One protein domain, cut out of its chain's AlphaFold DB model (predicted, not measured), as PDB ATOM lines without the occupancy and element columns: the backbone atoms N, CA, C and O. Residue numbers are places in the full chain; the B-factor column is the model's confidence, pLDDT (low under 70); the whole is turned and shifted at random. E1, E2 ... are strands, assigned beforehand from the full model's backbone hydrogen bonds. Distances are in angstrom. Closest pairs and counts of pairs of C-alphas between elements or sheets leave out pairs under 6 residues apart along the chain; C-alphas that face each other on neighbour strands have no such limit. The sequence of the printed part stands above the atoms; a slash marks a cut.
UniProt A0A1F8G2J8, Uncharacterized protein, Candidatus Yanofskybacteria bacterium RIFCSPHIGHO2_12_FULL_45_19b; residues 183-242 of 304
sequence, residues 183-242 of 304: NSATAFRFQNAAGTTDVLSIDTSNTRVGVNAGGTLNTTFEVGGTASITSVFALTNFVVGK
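Overview. This is residues 183 to 242 of the 304 residues of an uncharacterized protein of Candidatus Yanofskybacteria bacterium RIFCSPHIGHO2_12_FULL_45_19b (UniProt A0A1F8G2J8). With little regular structure, this is a small slab of four short strands side by side, beyond whose edge strand E4 a tail, residues 228 to 242, sticks out. The printed part has 60 residues, of which only 17 are in the four named strands, which follow along the chain as E1, E2, E3 and E4 and form one mixed sheet in that same order; there is no named helix, and the class is all strand. The whole is loose, radius of gyration of the C-alphas 13.0 A, spanning 34 by 26 by 22 A.

Arrangement. E1, residues 188 to 191, and E2, residues 198 to 203, form a hairpin; N 199 and O 190 are 2.7 A apart. E2 and E3, residues 208 to 211, form another, with N 203 and O 208 at 2.8 A. E1, E2 and E3 make a meander, each strand the antiparallel neighbour of the one before. E4, residues 221 to 223, is parallel to E3 at 18 degrees, with N 211 and O 222 at 2.9 A.

Along the chain. E1 begins at C-alpha 188 (175.313, 136.557, 130.485). E2 measures 11.8 A, E3 10.5 A. E4 ends at C-alpha 223 (180.352, 121.165, 129.419).

Size, cuts and confidence. The printed part has no cut and no long link. The pLDDT is under 70 at residues 183 to 187, 192, 213 to 214 and 241 to 242.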
ATOM      1  N   ASN A 183     163.518 140.380 128.122       55.94
ATOM      2  CA  ASN A 183     163.281 139.505 126.969       55.94
ATOM      3  C   ASN A 183     164.578 138.972 126.318       55.94
ATOM      4  O   ASN A 183     164.562 138.597 125.147       55.94
ATOM      5  N   SER A 184     165.717 138.966 127.022       59.34
ATOM      6  CA  SER A 184     166.958 138.402 126.464       59.34
ATOM      7  C   SER A 184     167.035 136.890 126.689       59.34
ATOM      8  O   SER A 184     167.019 136.431 127.830       59.34
ATOM      9  N   ALA A 185     167.184 136.113 125.611       56.69
ATOM     10  CA  ALA A 185     167.375 134.659 125.679       56.69
ATOM     11  C   ALA A 185     168.692 134.258 126.373       56.69
ATOM     12  O   ALA A 185     168.801 133.159 126.911       56.69
ATOM     13  N   THR A 186     169.683 135.155 126.392       60.28
ATOM     14  CA  THR A 186     170.969 134.954 127.071       60.28
ATOM     15  C   THR A 186     171.194 136.051 128.092       60.28
ATOM     16  O   THR A 186     171.227 137.235 127.741       60.28
ATOM     17  N   ALA A 187     171.371 135.658 129.349       57.34
ATOM     18  CA  ALA A 187     171.509 136.612 130.435       57.34
ATOM     19  C   ALA A 187     172.936 137.150 130.586       57.34
ATOM     20  O   ALA A 187     173.161 138.298 130.961       57.34
ATOM     21  N   PHE A 188     173.905 136.293 130.285       72.94
ATOM     22  CA  PHE A 188     175.313 136.557 130.485       72.94
ATOM     23  C   PHE A 188     176.124 135.696 129.524       72.94
ATOM     24  O   PHE A 188     175.887 134.489 129.430       72.94
ATOM     25  N   ARG A 189     177.047 136.322 128.791       70.06
ATOM     26  CA  ARG A 189     177.914 135.658 127.815       70.06
ATOM     27  C   ARG A 189     179.344 136.115 128.041       70.06
ATOM     28  O   ARG A 189     179.651 137.290 127.857       70.06
ATOM     29  N   PHE A 190     180.215 135.186 128.411       74.69
ATOM     30  CA  PHE A 190     181.651 135.389 128.245       74.69
ATOM     31  C   PHE A 190     182.041 134.788 126.908       74.69
ATOM     32  O   PHE A 190     181.883 133.585 126.717       74.69
ATOM     33  N   GLN A 191     182.536 135.611 125.990       72.56
ATOM     34  CA  GLN A 191     182.940 135.155 124.666       72.56
ATOM     35  C   GLN A 191     184.454 134.988 124.558       72.56
ATOM     36  O   GLN A 191     185.216 135.515 125.371       72.56
ATOM     37  N   ASN A 192     184.899 134.281 123.521       68.19
ATOM     38  CA  ASN A 192     186.290 134.368 123.095       68.19
ATOM     39  C   ASN A 192     186.635 135.807 122.648       68.19
ATOM     40  O   ASN A 192     185.756 136.616 122.360       68.19
ATOM     41  N   ALA A 193     187.929 136.118 122.535       71.38
ATOM     42  CA  ALA A 193     188.397 137.453 122.141       71.38
ATOM     43  C   ALA A 193     187.871 137.921 120.766       71.38
ATOM     44  O   ALA A 193     187.814 139.117 120.504       71.38
ATOM     45  N   ALA A 194     187.482 136.983 119.897       70.00
ATOM     46  CA  ALA A 194     186.910 137.276 118.585       70.00
ATOM     47  C   ALA A 194     185.387 137.527 118.614       70.00
ATOM     48  O   ALA A 194     184.820 137.871 117.582       70.00
ATOM     49  N   GLY A 195     184.710 137.321 119.751       71.44
ATOM     50  CA  GLY A 195     183.254 137.458 119.875       71.44
ATOM     51  C   GLY A 195     182.448 136.395 119.115       71.44
ATOM     52  O   GLY A 195     181.238 136.541 118.944       71.44
ATOM     53  N   THR A 196     183.088 135.323 118.646       71.50
ATOM     54  CA  THR A 196     182.475 134.315 117.767       71.50
ATOM     55  C   THR A 196     181.932 133.101 118.510       71.50
ATOM     56  O   THR A 196     181.047 132.428 117.989       71.50
ATOM     57  N   THR A 197     182.415 132.816 119.721       72.25
ATOM     58  CA  THR A 197     181.960 131.665 120.517       72.25
ATOM     59  C   THR A 197     181.710 132.038 121.969       72.25
ATOM     60  O   THR A 197     182.415 132.877 122.531       72.25
ATOM     61  N   ASP A 198     180.716 131.391 122.582       77.44
ATOM     62  CA  ASP A 198     180.485 131.455 124.025       77.44
ATOM     63  C   ASP A 198     181.390 130.490 124.779       77.44
ATOM     64  O   ASP A 198     181.391 129.283 124.533       77.44
ATOM     65  N   VAL A 199     182.126 131.034 125.742       80.88
ATOM     66  CA  VAL A 199     182.914 130.291 126.728       80.88
ATOM     67  C   VAL A 199     182.049 129.925 127.935       80.88
ATOM     68  O   VAL A 199     182.187 128.828 128.466       80.88
ATOM     69  N   LEU A 200     181.121 130.793 128.341       86.44
ATOM     70  CA  LEU A 200     180.087 130.508 129.339       86.44
ATOM     71  C   LEU A 200     178.777 131.136 128.874       86.44
ATOM     72  O   LEU A 200     178.749 132.325 128.552       86.44
ATOM     73  N   SER A 201     177.707 130.347 128.896       84.88
ATOM     74  CA  SER A 201     176.350 130.798 128.608       84.88
ATOM     75  C   SER A 201     175.420 130.440 129.763       84.88
ATOM     76  O   SER A 201     175.436 129.309 130.254       84.88
ATOM     77  N   ILE A 202     174.621 131.415 130.196       83.00
ATOM     78  CA  ILE A 202     173.525 131.228 131.152       83.00
ATOM     79  C   ILE A 202     172.221 131.548 130.420       83.00
ATOM     80  O   ILE A 202     171.935 132.708 130.102       83.00
ATOM     81  N   ASP A 203     171.442 130.503 130.158       80.81
ATOM     82  CA  ASP A 203     170.116 130.573 129.557       80.81
ATOM     83  C   ASP A 203     169.074 130.568 130.675       80.81
ATOM     84  O   ASP A 203     168.739 129.537 131.264       80.81
ATOM     85  N   THR A 204     168.560 131.753 130.981       75.88
ATOM     86  CA  THR A 204     167.532 131.931 132.009       75.88
ATOM     87  C   THR A 204     166.154 131.479 131.549       75.88
ATOM     88  O   THR A 204     165.322 131.166 132.395       75.88
ATOM     89  N   SER A 205     165.910 131.408 130.239       80.75
ATOM     90  CA  SER A 205     164.615 130.992 129.688       80.75
ATOM     91  C   SER A 205     164.381 129.502 129.912       80.75
ATOM     92  O   SER A 205     163.272 129.083 130.228       80.75
ATOM     93  N   ASN A 206     165.444 128.704 129.793       83.88
ATOM     94  CA  ASN A 206     165.393 127.256 129.972       83.88
ATOM     95  C   ASN A 206     166.060 126.777 131.269       83.88
ATOM     96  O   ASN A 206     166.156 125.569 131.492       83.88
ATOM     97  N   THR A 207     166.523 127.695 132.126       87.12
ATOM     98  CA  THR A 207     167.254 127.404 133.376       87.12
ATOM     99  C   THR A 207     168.502 126.535 133.161       87.12
ATOM    100  O   THR A 207     168.710 125.542 133.854       87.12
ATOM    101  N   ARG A 208     169.328 126.881 132.166       87.69
ATOM    102  CA  ARG A 208     170.522 126.112 131.777       87.69
ATOM    103  C   ARG A 208     171.796 126.929 131.926       87.69
ATOM    104  O   ARG A 208     171.808 128.138 131.704       87.69
ATOM    105  N   VAL A 209     172.886 126.249 132.253       89.00
ATOM    106  CA  VAL A 209     174.240 126.803 132.275       89.00
ATOM    107  C   VAL A 209     175.135 125.901 131.443       89.00
ATOM    108  O   VAL A 209     175.093 124.683 131.601       89.00
ATOM    109  N   GLY A 210     175.985 126.470 130.593       88.06
ATOM    110  CA  GLY A 210     177.011 125.660 129.951       88.06
ATOM    111  C   GLY A 210     178.324 126.359 129.689       88.06
ATOM    112  O   GLY A 210     178.381 127.567 129.465       88.06
ATOM    113  N   VAL A 211     179.385 125.559 129.731       88.62
ATOM    114  CA  VAL A 211     180.776 125.975 129.560       88.62
ATOM    115  C   VAL A 211     181.304 125.404 128.253       88.62
ATOM    116  O   VAL A 211     181.233 124.195 128.022       88.62
ATOM    117  N   ASN A 212     181.854 126.278 127.410       77.81
ATOM    118  CA  ASN A 212     182.408 125.945 126.100       77.81
ATOM    119  C   ASN A 212     181.429 125.105 125.256       77.81
ATOM    120  O   ASN A 212     181.809 124.110 124.646       77.81
ATOM    121  N   ALA A 213     180.140 125.453 125.301       69.50
ATOM    122  CA  ALA A 213     179.076 124.594 124.786       69.50
ATOM    123  C   ALA A 213     179.041 124.517 123.250       69.50
ATOM    124  O   ALA A 213     178.437 123.597 122.712       69.50
ATOM    125  N   GLY A 214     179.669 125.462 122.533       65.50
ATOM    126  CA  GLY A 214     179.791 125.443 121.065       65.50
ATOM    127  C   GLY A 214     178.466 125.360 120.279       65.50
ATOM    128  O   GLY A 214     178.509 125.201 119.062       65.50
ATOM    129  N   GLY A 215     177.309 125.455 120.953       71.12
ATOM    130  CA  GLY A 215     175.972 125.142 120.438       71.12
ATOM    131  C   GLY A 215     174.860 125.356 121.482       71.12
ATOM    132  O   GLY A 215     175.074 126.010 122.505       71.12
ATOM    133  N   THR A 216     173.653 124.838 121.219       73.25
ATOM    134  CA  THR A 216     172.489 124.958 122.119       73.25
ATOM    135  C   THR A 216     172.613 124.065 123.349       73.25
ATOM    136  O   THR A 216     172.811 122.860 123.214       73.25
ATOM    137  N   LEU A 217     172.408 124.649 124.535       79.25
ATOM    138  CA  LEU A 217     172.353 123.911 125.798       79.25
ATOM    139  C   LEU A 217     171.134 122.994 125.806       79.25
ATOM    140  O   LEU A 217     170.009 123.485 125.693       79.25
ATOM    141  N   ASN A 218     171.333 121.691 125.976       80.56
ATOM    142  CA  ASN A 218     170.235 120.713 125.975       80.56
ATOM    143  C   ASN A 218     169.877 120.213 127.379       80.56
ATOM    144  O   ASN A 218     168.786 119.681 127.588       80.56
ATOM    145  N   THR A 219     170.767 120.407 128.350       81.50
ATOM    146  CA  THR A 219     170.589 120.000 129.750       81.50
ATOM    147  C   THR A 219     170.767 121.189 130.697       81.50
ATOM    148  O   THR A 219     171.177 122.273 130.290       81.50
ATOM    149  N   THR A 220     170.435 121.011 131.980       86.75
ATOM    150  CA  THR A 220     170.577 122.061 133.007       86.75
ATOM    151  C   THR A 220     172.029 122.510 133.199       86.75
ATOM    152  O   THR A 220     172.271 123.695 133.410       86.75
ATOM    153  N   PHE A 221     172.991 121.585 133.112       87.75
ATOM    154  CA  PHE A 221     174.423 121.882 133.151       87.75
ATOM    155  C   PHE A 221     175.160 121.082 132.077       87.75
ATOM    156  O   PHE A 221     175.090 119.850 132.070       87.75
ATOM    157  N   GLU A 222     175.868 121.776 131.189       86.12
ATOM    158  CA  GLU A 222     176.572 121.167 130.060       86.12
ATOM    159  C   GLU A 222     178.003 121.703 129.936       86.12
ATOM    160  O   GLU A 222     178.244 122.909 129.963       86.12
ATOM    161  N   VAL A 223     178.975 120.806 129.775       86.62
ATOM    162  CA  VAL A 223     180.352 121.165 129.419       86.62
ATOM    163  C   VAL A 223     180.619 120.550 128.055       86.62
ATOM    164  O   VAL A 223     180.636 119.329 127.932       86.62
ATOM    165  N   GLY A 224     180.802 121.381 127.026       79.38
ATOM    166  CA  GLY A 224     181.000 120.899 125.650       79.38
ATOM    167  C   GLY A 224     182.345 120.191 125.426       79.38
ATOM    168  O   GLY A 224     182.536 119.516 124.419       79.38
ATOM    169  N   GLY A 225     183.279 120.337 126.372       79.62
ATOM    170  CA  GLY A 225     184.565 119.640 126.401       79.62
ATOM    171  C   GLY A 225     184.716 118.715 127.612       79.62
ATOM    172  O   GLY A 225     183.745 118.251 128.202       79.62
ATOM    173  N   THR A 226     185.959 118.462 128.015       78.00
ATOM    174  CA  THR A 226     186.257 117.639 129.193       78.00
ATOM    175  C   THR A 226     185.937 118.392 130.484       78.00
ATOM    176  O   THR A 226     186.556 119.413 130.781       78.00
ATOM    177  N   ALA A 227     185.023 117.855 131.292       83.31
ATOM    178  CA  ALA A 227     184.862 118.263 132.683       83.31
ATOM    179  C   ALA A 227     185.848 117.479 133.568       83.31
ATOM    180  O   ALA A 227     185.858 116.250 133.545       83.31
ATOM    181  N   SER A 228     186.674 118.182 134.345       83.75
ATOM    182  CA  SER A 228     187.603 117.583 135.312       83.75
ATOM    183  C   SER A 228     187.187 117.941 136.736       83.75
ATOM    184  O   SER A 228     186.774 119.069 137.000       83.75
ATOM    185  N   ILE A 229     187.297 116.982 137.651       82.81
ATOM    186  CA  ILE A 229     186.936 117.114 139.064       82.81
ATOM    187  C   ILE A 229     188.071 116.570 139.933       82.81
ATOM    188  O   ILE A 229     188.583 115.485 139.681       82.81
ATOM    189  N   THR A 230     188.474 117.319 140.959       80.81
ATOM    190  CA  THR A 230     189.652 116.997 141.790       80.81
ATOM    191  C   THR A 230     189.335 116.187 143.047       80.81
ATOM    192  O   THR A 230     190.254 115.741 143.725       80.81
ATOM    193  N   SER A 231     188.054 116.013 143.388       83.25
ATOM    194  CA  SER A 231     187.627 115.364 144.634       83.25
ATOM    195  C   SER A 231     186.524 114.335 144.390       83.25
ATOM    196  O   SER A 231     186.818 113.158 144.211       83.25
ATOM    197  N   VAL A 232     185.256 114.751 144.376       79.94
ATOM    198  CA  VAL A 232     184.107 113.845 144.278       79.94
ATOM    199  C   VAL A 232     183.086 114.428 143.311       79.94
ATOM    200  O   VAL A 232     182.728 115.599 143.410       79.94
ATOM    201  N   PHE A 233     182.589 113.593 142.399       83.31
ATOM    202  CA  PHE A 233     181.414 113.889 141.586       83.31
ATOM    203  C   PHE A 233     180.259 113.014 142.073       83.31
ATOM    204  O   PHE A 233     180.208 111.821 141.784       83.31
ATOM    205  N   ALA A 234     179.370 113.598 142.877       79.88
ATOM    206  CA  ALA A 234     178.241 112.900 143.482       79.88
ATOM    207  C   ALA A 234     176.950 113.232 142.728       79.88
ATOM    208  O   ALA A 234     176.548 114.391 142.651       79.88
ATOM    209  N   LEU A 235     176.284 112.207 142.201       78.75
ATOM    210  CA  LEU A 235     174.999 112.322 141.519       78.75
ATOM    211  C   LEU A 235     174.076 111.195 141.982       78.75
ATOM    212  O   LEU A 235     174.537 110.093 142.269       78.75
ATOM    213  N   THR A 236     172.763 111.437 141.980       77.81
ATOM    214  CA  THR A 236     171.766 110.370 142.180       77.81
ATOM    215  C   THR A 236     171.832 109.328 141.065       77.81
ATOM    216  O   THR A 236     171.623 108.146 141.308       77.81
ATOM    217  N   ASN A 237     172.139 109.770 139.844       70.31
ATOM    218  CA  ASN A 237     172.323 108.917 138.681       70.31
ATOM    219  C   ASN A 237     173.571 109.378 137.930       70.31
ATOM    220  O   ASN A 237     173.669 110.549 137.567       70.31
ATOM    221  N   PHE A 238     174.501 108.463 137.673       78.56
ATOM    222  CA  PHE A 238     175.648 108.708 136.808       78.56
ATOM    223  C   PHE A 238     175.397 108.037 135.458       78.56
ATOM    224  O   PHE A 238     175.359 106.811 135.364       78.56
ATOM    225  N   VAL A 239     175.182 108.846 134.420       70.94
ATOM    226  CA  VAL A 239     174.959 108.372 133.050       70.94
ATOM    227  C   VAL A 239     176.129 108.838 132.197       70.94
ATOM    228  O   VAL A 239     176.350 110.037 132.055       70.94
ATOM    229  N   VAL A 240     176.868 107.891 131.619       70.56
ATOM    230  CA  VAL A 240     177.969 108.167 130.687       70.56
ATOM    231  C   VAL A 240     177.593 107.615 129.321       70.56
ATOM    232  O   VAL A 240     177.367 106.417 129.168       70.56
ATOM    233  N   GLY A 241     177.519 108.488 128.321       60.62
ATOM    234  CA  GLY A 241     177.203 108.119 126.944       60.62
ATOM    235  C   GLY A 241     177.153 109.345 126.036       60.62
ATOM    236  O   GLY A 241     177.020 110.466 126.519       60.62
ATOM    237  N   LYS A 242     177.261 109.141 124.717       56.97
ATOM    238  CA  LYS A 242     177.007 110.189 123.715       56.97
ATOM    239  C   LYS A 242     175.763 109.855 122.887       56.97
ATOM    240  O   LYS A 242     175.542 108.691 122.564       56.97
TER     241      LYS A 242